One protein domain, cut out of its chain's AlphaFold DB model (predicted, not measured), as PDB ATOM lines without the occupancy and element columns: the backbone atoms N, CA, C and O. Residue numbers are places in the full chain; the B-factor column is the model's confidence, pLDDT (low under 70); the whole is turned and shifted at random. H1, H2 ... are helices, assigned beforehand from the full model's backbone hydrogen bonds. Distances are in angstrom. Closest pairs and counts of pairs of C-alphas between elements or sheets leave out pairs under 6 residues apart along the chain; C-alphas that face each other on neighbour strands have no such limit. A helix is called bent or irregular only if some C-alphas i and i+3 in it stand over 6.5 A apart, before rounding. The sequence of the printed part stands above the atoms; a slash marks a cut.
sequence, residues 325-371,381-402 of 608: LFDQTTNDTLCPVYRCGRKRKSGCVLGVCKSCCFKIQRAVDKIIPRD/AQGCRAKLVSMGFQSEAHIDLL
ATOM      1  N   LEU A 325     -52.851 -32.228 -27.745       84.81
ATOM      2  CA  LEU A 325     -53.197 -33.663 -27.778       84.81
ATOM      3  C   LEU A 325     -53.492 -34.308 -26.410       84.81
ATOM      4  O   LEU A 325     -54.173 -35.332 -26.364       84.81
ATOM      5  N   PHE A 326     -52.963 -33.749 -25.321       86.88
ATOM      6  CA  PHE A 326     -53.112 -34.247 -23.954       86.88
ATOM      7  C   PHE A 326     -53.569 -33.122 -23.020       86.88
ATOM      8  O   PHE A 326     -53.232 -31.959 -23.242       86.88
ATOM      9  N   ASP A 327     -54.233 -33.483 -21.920       79.50
ATOM     10  CA  ASP A 327     -54.592 -32.532 -20.866       79.50
ATOM     11  C   ASP A 327     -53.361 -31.840 -20.263       79.50
ATOM     12  O   ASP A 327     -52.296 -32.444 -20.081       79.50
ATOM     13  N   GLN A 328     -53.522 -30.563 -19.907       65.38
ATOM     14  CA  GLN A 328     -52.473 -29.781 -19.259       65.38
ATOM     15  C   GLN A 328     -52.127 -30.394 -17.897       65.38
ATOM     16  O   GLN A 328     -52.915 -30.389 -16.953       65.38
ATOM     17  N   THR A 329     -50.922 -30.946 -17.792       61.62
ATOM     18  CA  THR A 329     -50.424 -31.522 -16.543       61.62
ATOM     19  C   THR A 329     -49.862 -30.431 -15.640       61.62
ATOM     20  O   THR A 329     -49.069 -29.620 -16.101       61.62
ATOM     21  N   THR A 330     -50.135 -30.489 -14.336       57.56
ATOM     22  CA  THR A 330     -49.564 -29.575 -13.322       57.56
ATOM     23  C   THR A 330     -48.035 -29.658 -13.179       57.56
ATOM     24  O   THR A 330     -47.439 -28.851 -12.470       57.56
ATOM     25  N   ASN A 331     -47.382 -30.631 -13.829       64.88
ATOM     26  CA  ASN A 331     -45.938 -30.832 -13.798       64.88
ATOM     27  C   ASN A 331     -45.377 -31.149 -15.197       64.88
ATOM     28  O   ASN A 331     -45.495 -32.274 -15.691       64.88
ATOM     29  N   ASP A 332     -44.680 -30.180 -15.790       68.50
ATOM     30  CA  ASP A 332     -44.116 -30.261 -17.144       68.50
ATOM     31  C   ASP A 332     -42.972 -31.268 -17.327       68.50
ATOM     32  O   ASP A 332     -42.508 -31.499 -18.446       68.50
ATOM     33  N   THR A 333     -42.513 -31.921 -16.257       78.19
ATOM     34  CA  THR A 333     -41.396 -32.878 -16.325       78.19
ATOM     35  C   THR A 333     -41.833 -34.333 -16.559       78.19
ATOM     36  O   THR A 333     -41.014 -35.172 -16.964       78.19
ATOM     37  N   LEU A 334     -43.118 -34.661 -16.361       85.62
ATOM     38  CA  LEU A 334     -43.656 -36.028 -16.428       85.62
ATOM     39  C   LEU A 334     -44.484 -36.288 -17.693       85.62
ATOM     40  O   LEU A 334     -45.143 -35.409 -18.234       85.62
ATOM     41  N   CYS A 335     -44.427 -37.520 -18.199       86.38
ATOM     42  CA  CYS A 335     -45.123 -37.952 -19.410       86.38
ATOM     43  C   CYS A 335     -46.646 -37.783 -19.262       86.38
ATOM     44  O   CYS A 335     -47.199 -38.401 -18.351       86.38
ATOM     45  N   PRO A 336     -47.315 -37.048 -20.172       86.56
ATOM     46  CA  PRO A 336     -48.743 -36.739 -20.059       86.56
ATOM     47  C   PRO A 336     -49.658 -37.929 -20.386       86.56
ATOM     48  O   PRO A 336     -50.826 -37.927 -20.024       86.56
ATOM     49  N   VAL A 337     -49.127 -38.984 -21.023       89.00
ATOM     50  CA  VAL A 337     -49.877 -40.227 -21.282       89.00
ATOM     51  C   VAL A 337     -50.435 -40.821 -19.992       89.00
ATOM     52  O   VAL A 337     -49.688 -41.046 -19.029       89.00
ATOM     53  N   TYR A 338     -51.726 -41.154 -20.029       86.25
ATOM     54  CA  TYR A 338     -52.484 -41.669 -18.894       86.25
ATOM     55  C   TYR A 338     -51.740 -42.814 -18.183       86.25
ATOM     56  O   TYR A 338     -51.303 -43.787 -18.803       86.25
ATOM     57  N   ARG A 339     -51.554 -42.670 -16.862       85.06
ATOM     58  CA  ARG A 339     -50.873 -43.628 -15.961       85.06
ATOM     59  C   ARG A 339     -49.413 -43.987 -16.312       85.06
ATOM     60  O   ARG A 339     -48.897 -44.981 -15.807       85.06
ATOM     61  N   CYS A 340     -48.702 -43.214 -17.143       86.69
ATOM     62  CA  CYS A 340     -47.317 -43.554 -17.497       86.69
ATOM     63  C   CYS A 340     -46.287 -43.221 -16.401       86.69
ATOM     64  O   CYS A 340     -45.342 -43.991 -16.225       86.69
ATOM     65  N   GLY A 341     -46.392 -42.061 -15.740       82.69
ATOM     66  CA  GLY A 341     -45.509 -41.624 -14.640       82.69
ATOM     67  C   GLY A 341     -44.008 -41.456 -14.960       82.69
ATOM     68  O   GLY A 341     -43.227 -41.103 -14.084       82.69
ATOM     69  N   ARG A 342     -43.558 -41.713 -16.198       88.50
ATOM     70  CA  ARG A 342     -42.139 -41.623 -16.597       88.50
ATOM     71  C   ARG A 342     -41.755 -40.188 -16.947       88.50
ATOM     72  O   ARG A 342     -42.577 -39.452 -17.477       88.50
ATOM     73  N   LYS A 343     -40.483 -39.821 -16.772       84.19
ATOM     74  CA  LYS A 343     -39.960 -38.517 -17.220       84.19
ATOM     75  C   LYS A 343     -40.099 -38.343 -18.740       84.19
ATOM     76  O   LYS A 343     -39.833 -39.285 -19.502       84.19
ATOM     77  N   ARG A 344     -40.501 -37.143 -19.180       85.19
ATOM     78  CA  ARG A 344     -40.531 -36.768 -20.607       85.19
ATOM     79  C   ARG A 344     -39.128 -36.883 -21.201       85.19
ATOM     80  O   ARG A 344     -38.126 -36.675 -20.514       85.19
ATOM     81  N   LYS A 345     -39.030 -37.245 -22.483       81.88
ATOM     82  CA  LYS A 345     -37.736 -37.287 -23.174       81.88
ATOM     83  C   LYS A 345     -37.539 -35.989 -23.953       81.88
ATOM     84  O   LYS A 345     -38.324 -35.693 -24.842       81.88
ATOM     85  N   SER A 346     -36.462 -35.262 -23.657       71.38
ATOM     86  CA  SER A 346     -36.071 -34.072 -24.429       71.38
ATOM     87  C   SER A 346     -35.886 -34.409 -25.919       71.38
ATOM     88  O   SER A 346     -35.161 -35.358 -26.249       71.38
ATOM     89  N   GLY A 347     -36.536 -33.633 -26.797       67.50
ATOM     90  CA  GLY A 347     -36.559 -33.828 -28.256       67.50
ATOM     91  C   GLY A 347     -37.599 -34.840 -28.751       67.50
ATOM     92  O   GLY A 347     -37.363 -35.512 -29.755       67.50
ATOM     93  N   CYS A 348     -38.689 -35.033 -28.001       76.81
ATOM     94  CA  CYS A 348     -39.862 -35.763 -28.461       76.81
ATOM     95  C   CYS A 348     -40.921 -34.778 -28.959       76.81
ATOM     96  O   CYS A 348     -41.423 -34.013 -28.145       76.81
ATOM     97  N   VAL A 349     -41.308 -34.870 -30.238       76.69
ATOM     98  CA  VAL A 349     -42.319 -33.988 -30.861       76.69
ATOM     99  C   VAL A 349     -43.669 -34.041 -30.141       76.69
ATOM    100  O   VAL A 349     -44.342 -33.039 -29.980       76.69
ATOM    101  N   LEU A 350     -44.030 -35.217 -29.625       82.06
ATOM    102  CA  LEU A 350     -45.270 -35.432 -28.877       82.06
ATOM    103  C   LEU A 350     -45.165 -35.031 -27.392       82.06
ATOM    104  O   LEU A 350     -46.113 -35.232 -26.644       82.06
ATOM    105  N   GLY A 351     -43.996 -34.590 -26.910       80.44
ATOM    106  CA  GLY A 351     -43.801 -34.230 -25.501       80.44
ATOM    107  C   GLY A 351     -43.912 -35.397 -24.502       80.44
ATOM    108  O   GLY A 351     -44.121 -35.180 -23.312       80.44
ATOM    109  N   VAL A 352     -43.761 -36.656 -24.935       86.31
ATOM    110  CA  VAL A 352     -43.952 -37.856 -24.086       86.31
ATOM    111  C   VAL A 352     -42.635 -38.572 -23.729       86.31
ATOM    112  O   VAL A 352     -41.543 -38.236 -24.194       86.31
ATOM    113  N   CYS A 353     -42.697 -39.598 -22.869       86.88
ATOM    114  CA  CYS A 353     -41.534 -40.446 -22.578       86.88
ATOM    115  C   CYS A 353     -41.163 -41.371 -23.754       86.88
ATOM    116  O   CYS A 353     -41.967 -41.633 -24.653       86.88
ATOM    117  N   LYS A 354     -39.966 -41.981 -23.689       83.56
ATOM    118  CA  LYS A 354     -39.456 -42.876 -24.746       83.56
ATOM    119  C   LYS A 354     -40.406 -44.019 -25.121       83.56
ATOM    120  O   LYS A 354     -40.608 -44.308 -26.296       83.56
ATOM    121  N   SER A 355     -40.975 -44.672 -24.113       84.69
ATOM    122  CA  SER A 355     -41.851 -45.835 -24.294       84.69
ATOM    123  C   SER A 355     -43.200 -45.454 -24.901       84.69
ATOM    124  O   SER A 355     -43.687 -46.126 -25.805       84.69
ATOM    125  N   CYS A 356     -43.790 -44.354 -24.431       87.25
ATOM    126  CA  CYS A 356     -45.070 -43.880 -24.941       87.25
ATOM    127  C   CYS A 356     -44.951 -43.340 -26.362       87.25
ATOM    128  O   CYS A 356     -45.781 -43.685 -27.192       87.25
ATOM    129  N   CYS A 357     -43.876 -42.608 -26.667       85.56
ATOM    130  CA  CYS A 357     -43.590 -42.155 -28.027       85.56
ATOM    131  C   CYS A 357     -43.567 -43.329 -29.013       85.56
ATOM    132  O   CYS A 357     -44.187 -43.261 -30.069       85.56
ATOM    133  N   PHE A 358     -42.888 -44.423 -28.653       82.00
ATOM    134  CA  PHE A 358     -42.808 -45.620 -29.492       82.00
ATOM    135  C   PHE A 358     -44.185 -46.258 -29.727       82.00
ATOM    136  O   PHE A 358     -44.506 -46.662 -30.841       82.00
ATOM    137  N   LYS A 359     -45.013 -46.348 -28.679       85.06
ATOM    138  CA  LYS A 359     -46.362 -46.925 -28.765       85.06
ATOM    139  C   LYS A 359     -47.309 -46.077 -29.617       85.06
ATOM    140  O   LYS A 359     -48.037 -46.659 -30.414       85.06
ATOM    141  N   ILE A 360     -47.276 -44.752 -29.453       85.88
ATOM    142  CA  ILE A 360     -48.110 -43.808 -30.212       85.88
ATOM    143  C   ILE A 360     -47.736 -43.867 -31.687       85.88
ATOM    144  O   ILE A 360     -48.591 -44.129 -32.521       85.88
ATOM    145  N   GLN A 361     -46.448 -43.732 -32.009       79.88
ATOM    146  CA  GLN A 361     -46.011 -43.756 -33.403       79.88
ATOM    147  C   GLN A 361     -46.298 -45.091 -34.085       79.88
ATOM    148  O   GLN A 361     -46.718 -45.102 -35.228       79.88
ATOM    149  N   ARG A 362     -46.176 -46.223 -33.383       80.00
ATOM    150  CA  ARG A 362     -46.554 -47.526 -33.950       80.00
ATOM    151  C   ARG A 362     -48.061 -47.661 -34.211       80.00
ATOM    152  O   ARG A 362     -48.438 -48.471 -35.050       80.00
ATOM    153  N   ALA A 363     -48.905 -46.951 -33.465       83.81
ATOM    154  CA  ALA A 363     -50.341 -46.901 -33.726       83.81
ATOM    155  C   ALA A 363     -50.639 -45.990 -34.926       83.81
ATOM    156  O   ALA A 363     -51.368 -46.400 -35.816       83.81
ATOM    157  N   VAL A 364     -49.998 -44.820 -34.994       82.81
ATOM    158  CA  VAL A 364     -50.091 -43.892 -36.134       82.81
ATOM    159  C   VAL A 364     -49.605 -44.540 -37.438       82.81
ATOM    160  O   VAL A 364     -50.323 -44.501 -38.429       82.81
ATOM    161  N   ASP A 365     -48.467 -45.244 -37.420       77.12
ATOM    162  CA  ASP A 365     -47.892 -45.978 -38.567       77.12
ATOM    163  C   ASP A 365     -48.828 -47.060 -39.147       77.12
ATOM    164  O   ASP A 365     -48.561 -47.577 -40.228       77.12
ATOM    165  N   LYS A 366     -49.842 -47.490 -38.386       79.62
ATOM    166  CA  LYS A 366     -50.855 -48.471 -38.811       79.62
ATOM    167  C   LYS A 366     -52.151 -47.817 -39.287       79.62
ATOM    168  O   LYS A 366     -52.982 -48.494 -39.876       79.62
ATOM    169  N   ILE A 367     -52.338 -46.535 -38.979       82.44
ATOM    170  CA  ILE A 367     -53.490 -45.741 -39.408       82.44
ATOM    171  C   ILE A 367     -53.169 -45.039 -40.736       82.44
ATOM    172  O   ILE A 367     -54.047 -44.943 -41.584       82.44
ATOM    173  N   ILE A 368     -51.918 -44.603 -40.933       73.44
ATOM    174  CA  ILE A 368     -51.453 -43.955 -42.168       73.44
ATOM    175  C   ILE A 368     -50.887 -45.017 -43.136       73.44
ATOM    176  O   ILE A 368     -49.964 -45.744 -42.753       73.44
ATOM    177  N   PRO A 369     -51.374 -45.113 -44.389       64.56
ATOM    178  CA  PRO A 369     -50.866 -46.066 -45.380       64.56
ATOM    179  C   PRO A 369     -49.438 -45.708 -45.805       64.56
ATOM    180  O   PRO A 369     -49.129 -44.534 -46.028       64.56
ATOM    181  N   ARG A 370     -48.544 -46.699 -45.928       56.78
ATOM    182  CA  ARG A 370     -47.108 -46.459 -46.165       56.78
ATOM    183  C   ARG A 370     -46.794 -46.090 -47.613       56.78
ATOM    184  O   ARG A 370     -45.959 -45.210 -47.810       56.78
ATOM    185  N   ASP A 371     -47.542 -46.637 -48.569       56.69
ATOM    186  CA  ASP A 371     -47.390 -46.387 -50.007       56.69
ATOM    187  C   ASP A 371     -48.700 -45.924 -50.671       56.69
ATOM    188  O   ASP A 371     -49.802 -46.210 -50.196       56.69
ATOM    189  N   ALA A 381     -56.999 -50.096 -37.919       82.00
ATOM    190  CA  ALA A 381     -56.967 -48.649 -37.728       82.00
ATOM    191  C   ALA A 381     -57.877 -48.205 -36.575       82.00
ATOM    192  O   ALA A 381     -57.433 -47.457 -35.699       82.00
ATOM    193  N   GLN A 382     -59.102 -48.737 -36.498       85.06
ATOM    194  CA  GLN A 382     -60.022 -48.448 -35.396       85.06
ATOM    195  C   GLN A 382     -59.471 -48.933 -34.044       85.06
ATOM    196  O   GLN A 382     -59.560 -48.227 -33.038       85.06
ATOM    197  N   GLY A 383     -58.832 -50.109 -34.013       86.56
ATOM    198  CA  GLY A 383     -58.153 -50.613 -32.816       86.56
ATOM    199  C   GLY A 383     -56.968 -49.740 -32.381       86.56
ATOM    200  O   GLY A 383     -56.722 -49.562 -31.184       86.56
ATOM    201  N   CYS A 384     -56.242 -49.156 -33.336       87.12
ATOM    202  CA  CYS A 384     -55.147 -48.228 -33.063       87.12
ATOM    203  C   CYS A 384     -55.647 -46.871 -32.550       87.12
ATOM    204  O   CYS A 384     -55.065 -46.349 -31.597       87.12
ATOM    205  N   ARG A 385     -56.744 -46.344 -33.103       87.44
ATOM    206  CA  ARG A 385     -57.413 -45.119 -32.630       87.44
ATOM    207  C   ARG A 385     -57.909 -45.252 -31.190       87.44
ATOM    208  O   ARG A 385     -57.463 -44.508 -30.318       87.44
ATOM    209  N   ALA A 386     -58.659 -46.317 -30.890       87.25
ATOM    210  CA  ALA A 386     -59.112 -46.616 -29.528       87.25
ATOM    211  C   ALA A 386     -57.942 -46.737 -28.532       87.25
ATOM    212  O   ALA A 386     -58.019 -46.301 -27.380       87.25
ATOM    213  N   LYS A 387     -56.811 -47.294 -28.982       89.56
ATOM    214  CA  LYS A 387     -55.593 -47.375 -28.176       89.56
ATOM    215  C   LYS A 387     -54.990 -45.998 -27.890       89.56
ATOM    216  O   LYS A 387     -54.564 -45.776 -26.759       89.56
ATOM    217  N   LEU A 388     -54.951 -45.086 -28.860       89.19
ATOM    218  CA  LEU A 388     -54.469 -43.713 -28.660       89.19
ATOM    219  C   LEU A 388     -55.349 -42.947 -27.663       89.19
ATOM    220  O   LEU A 388     -54.812 -42.340 -26.736       89.19
ATOM    221  N   VAL A 389     -56.674 -43.085 -27.757       89.12
ATOM    222  CA  VAL A 389     -57.612 -42.539 -26.758       89.12
ATOM    223  C   VAL A 389     -57.324 -43.115 -25.367       89.12
ATOM    224  O   VAL A 389     -57.164 -42.367 -24.406       89.12
ATOM    225  N   SER A 390     -57.112 -44.432 -25.242       87.31
ATOM    226  CA  SER A 390     -56.749 -45.052 -23.951       87.31
ATOM    227  C   SER A 390     -55.394 -44.592 -23.387       87.31
ATOM    228  O   SER A 390     -55.121 -44.746 -22.196       87.31
ATOM    229  N   MET A 391     -54.529 -44.032 -24.241       88.12
ATOM    230  CA  MET A 391     -53.254 -43.428 -23.857       88.12
ATOM    231  C   MET A 391     -53.398 -41.961 -23.416       88.12
ATOM    232  O   MET A 391     -52.400 -41.354 -23.031       88.12
ATOM    233  N   GLY A 392     -54.613 -41.409 -23.404       86.06
ATOM    234  CA  GLY A 392     -54.901 -40.061 -22.913       86.06
ATOM    235  C   GLY A 392     -54.953 -38.985 -23.993       86.06
ATOM    236  O   GLY A 392     -54.791 -37.818 -23.658       86.06
ATOM    237  N   PHE A 393     -55.145 -39.354 -25.266       89.06
ATOM    238  CA  PHE A 393     -55.534 -38.373 -26.283       89.06
ATOM    239  C   PHE A 393     -56.921 -37.811 -25.951       89.06
ATOM    240  O   PHE A 393     -57.819 -38.582 -25.615       89.06
ATOM    241  N   GLN A 394     -57.098 -36.492 -26.066       83.50
ATOM    242  CA  GLN A 394     -58.324 -35.814 -25.624       83.50
ATOM    243  C   GLN A 394     -59.588 -36.249 -26.384       83.50
ATOM    244  O   GLN A 394     -60.660 -36.352 -25.792       83.50
ATOM    245  N   SER A 395     -59.489 -36.514 -27.690       85.69
ATOM    246  CA  SER A 395     -60.599 -37.054 -28.483       85.69
ATOM    247  C   SER A 395     -60.122 -37.661 -29.805       85.69
ATOM    248  O   SER A 395     -58.985 -37.442 -30.224       85.69
ATOM    249  N   GLU A 396     -61.013 -38.380 -30.495       85.06
ATOM    250  CA  GLU A 396     -60.789 -38.831 -31.880       85.06
ATOM    251  C   GLU A 396     -60.489 -37.658 -32.826       85.06
ATOM    252  O   GLU A 396     -59.591 -37.765 -33.653       85.06
ATOM    253  N   ALA A 397     -61.121 -36.494 -32.630       83.38
ATOM    254  CA  ALA A 397     -60.835 -35.300 -33.428       83.38
ATOM    255  C   ALA A 397     -59.382 -34.810 -33.264       83.38
ATOM    256  O   ALA A 397     -58.772 -34.351 -34.224       83.38
ATOM    257  N   HIS A 398     -58.786 -34.953 -32.075       84.69
ATOM    258  CA  HIS A 398     -57.370 -34.628 -31.857       84.69
ATOM    259  C   HIS A 398     -56.428 -35.641 -32.517       84.69
ATOM    260  O   HIS A 398     -55.321 -35.289 -32.927       84.69
ATOM    261  N   ILE A 399     -56.863 -36.898 -32.641       85.69
ATOM    262  CA  ILE A 399     -56.145 -37.906 -33.424       85.69
ATOM    263  C   ILE A 399     -56.193 -37.515 -34.904       85.69
ATOM    264  O   ILE A 399     -55.146 -37.501 -35.542       85.69
ATOM    265  N   ASP A 400     -57.356 -37.123 -35.427       84.88
ATOM    266  CA  ASP A 400     -57.507 -36.672 -36.817       84.88
ATOM    267  C   ASP A 400     -56.660 -35.431 -37.120       84.88
ATOM    268  O   ASP A 400     -55.985 -35.386 -38.143       84.88
ATOM    269  N   LEU A 401     -56.608 -34.456 -36.207       83.31
ATOM    270  CA  LEU A 401     -55.739 -33.283 -36.340       83.31
ATOM    271  C   LEU A 401     -54.256 -33.664 -36.428       83.31
ATOM    272  O   LEU A 401     -53.532 -33.139 -37.274       83.31
ATOM    273  N   LEU A 402     -53.803 -34.600 -35.586       81.94
ATOM    274  CA  LEU A 402     -52.433 -35.107 -35.647       81.94
ATOM    275  C   LEU A 402     -52.165 -35.842 -36.965       81.94
ATOM    276  O   LEU A 402     -51.104 -35.655 -37.553       81.94
TER     277      LEU A 402
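This is residues 325 to 371 and 381 to 402 of the 608 residues of an uncharacterized protein of Phytophthora parasitica (strain INRA-310) (UniProt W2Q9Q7). Two helices, H1 and H2, lie side by side and run opposite ways, with a short third helix, H3, set crosswise to H2. Beyond the end where H1 begins, a long stretch with no named element, residues 325 to 353, winds back and forth and makes much of that end of the elongated outline. The printed part has 69 residues with three named helices, in the order H1, H2, H3, and no named strand; the class is all helix, though under half of the residues, 31 of 69, are in named elements. The whole is compact, with a radius of gyration of the C-alphas of 11.9 A, and the C-alphas span 37 by 21 by 18 A along their three main axes.

The longest helix is H1, residues 354 to 367, 20.5 A from its first C-alpha at (-39.456, -42.876, -24.746) to its last at (-53.490, -45.741, -39.408). H2, residues 381 to 390, is 14.2 A long and begins at C-alpha 381, at (-56.967, -48.649, -37.728). H3, residues 396 to 402, is 9.9 A long and ends at C-alpha 402, at (-52.433, -35.107, -35.647). None of the three is bent or irregular.

H1 and H2 touch, with 12 pairs of C-alphas within 8 A. Their closest C-alphas are those of Ile 367 and Ala 381, 4.8 A apart. They run opposite ways at a shallow tilt of 30 degrees, and their centres are 10.6 A apart. H2 also touches H3, with 4 pairs of C-alphas within 8 A. The closest C-alphas of these two are those of Val 389 and Glu 396, 7.1 A apart, and their lines are about perpendicular, at 81 degrees. H1 and H3 are apart. In H2 and H3 every O i to N i+4 pair is within hydrogen-bond range; in H1, 9 of 10 are.

The two C-alphas farthest apart are those of Thr 330 and Asp 371, 40.4 A, while the first and last printed C-alphas, Leu 325 and Leu 402, are 8.0 A apart. Residues 372 to 380 are not printed; they lie in the link from H1 to H2, and C-alphas 371 and 381 are 15.7 A apart across this cut. The link from H2 to H3, five residues, is tight. The C-alphas of residues 325 to 353 lie 6 to 18 A from the mean of the C-alphas. The mean pLDDT of the printed part is 81.3; residues 328 to 332, residue 347 and residues 369 to 371 are under 70, the range of low confidence in this model.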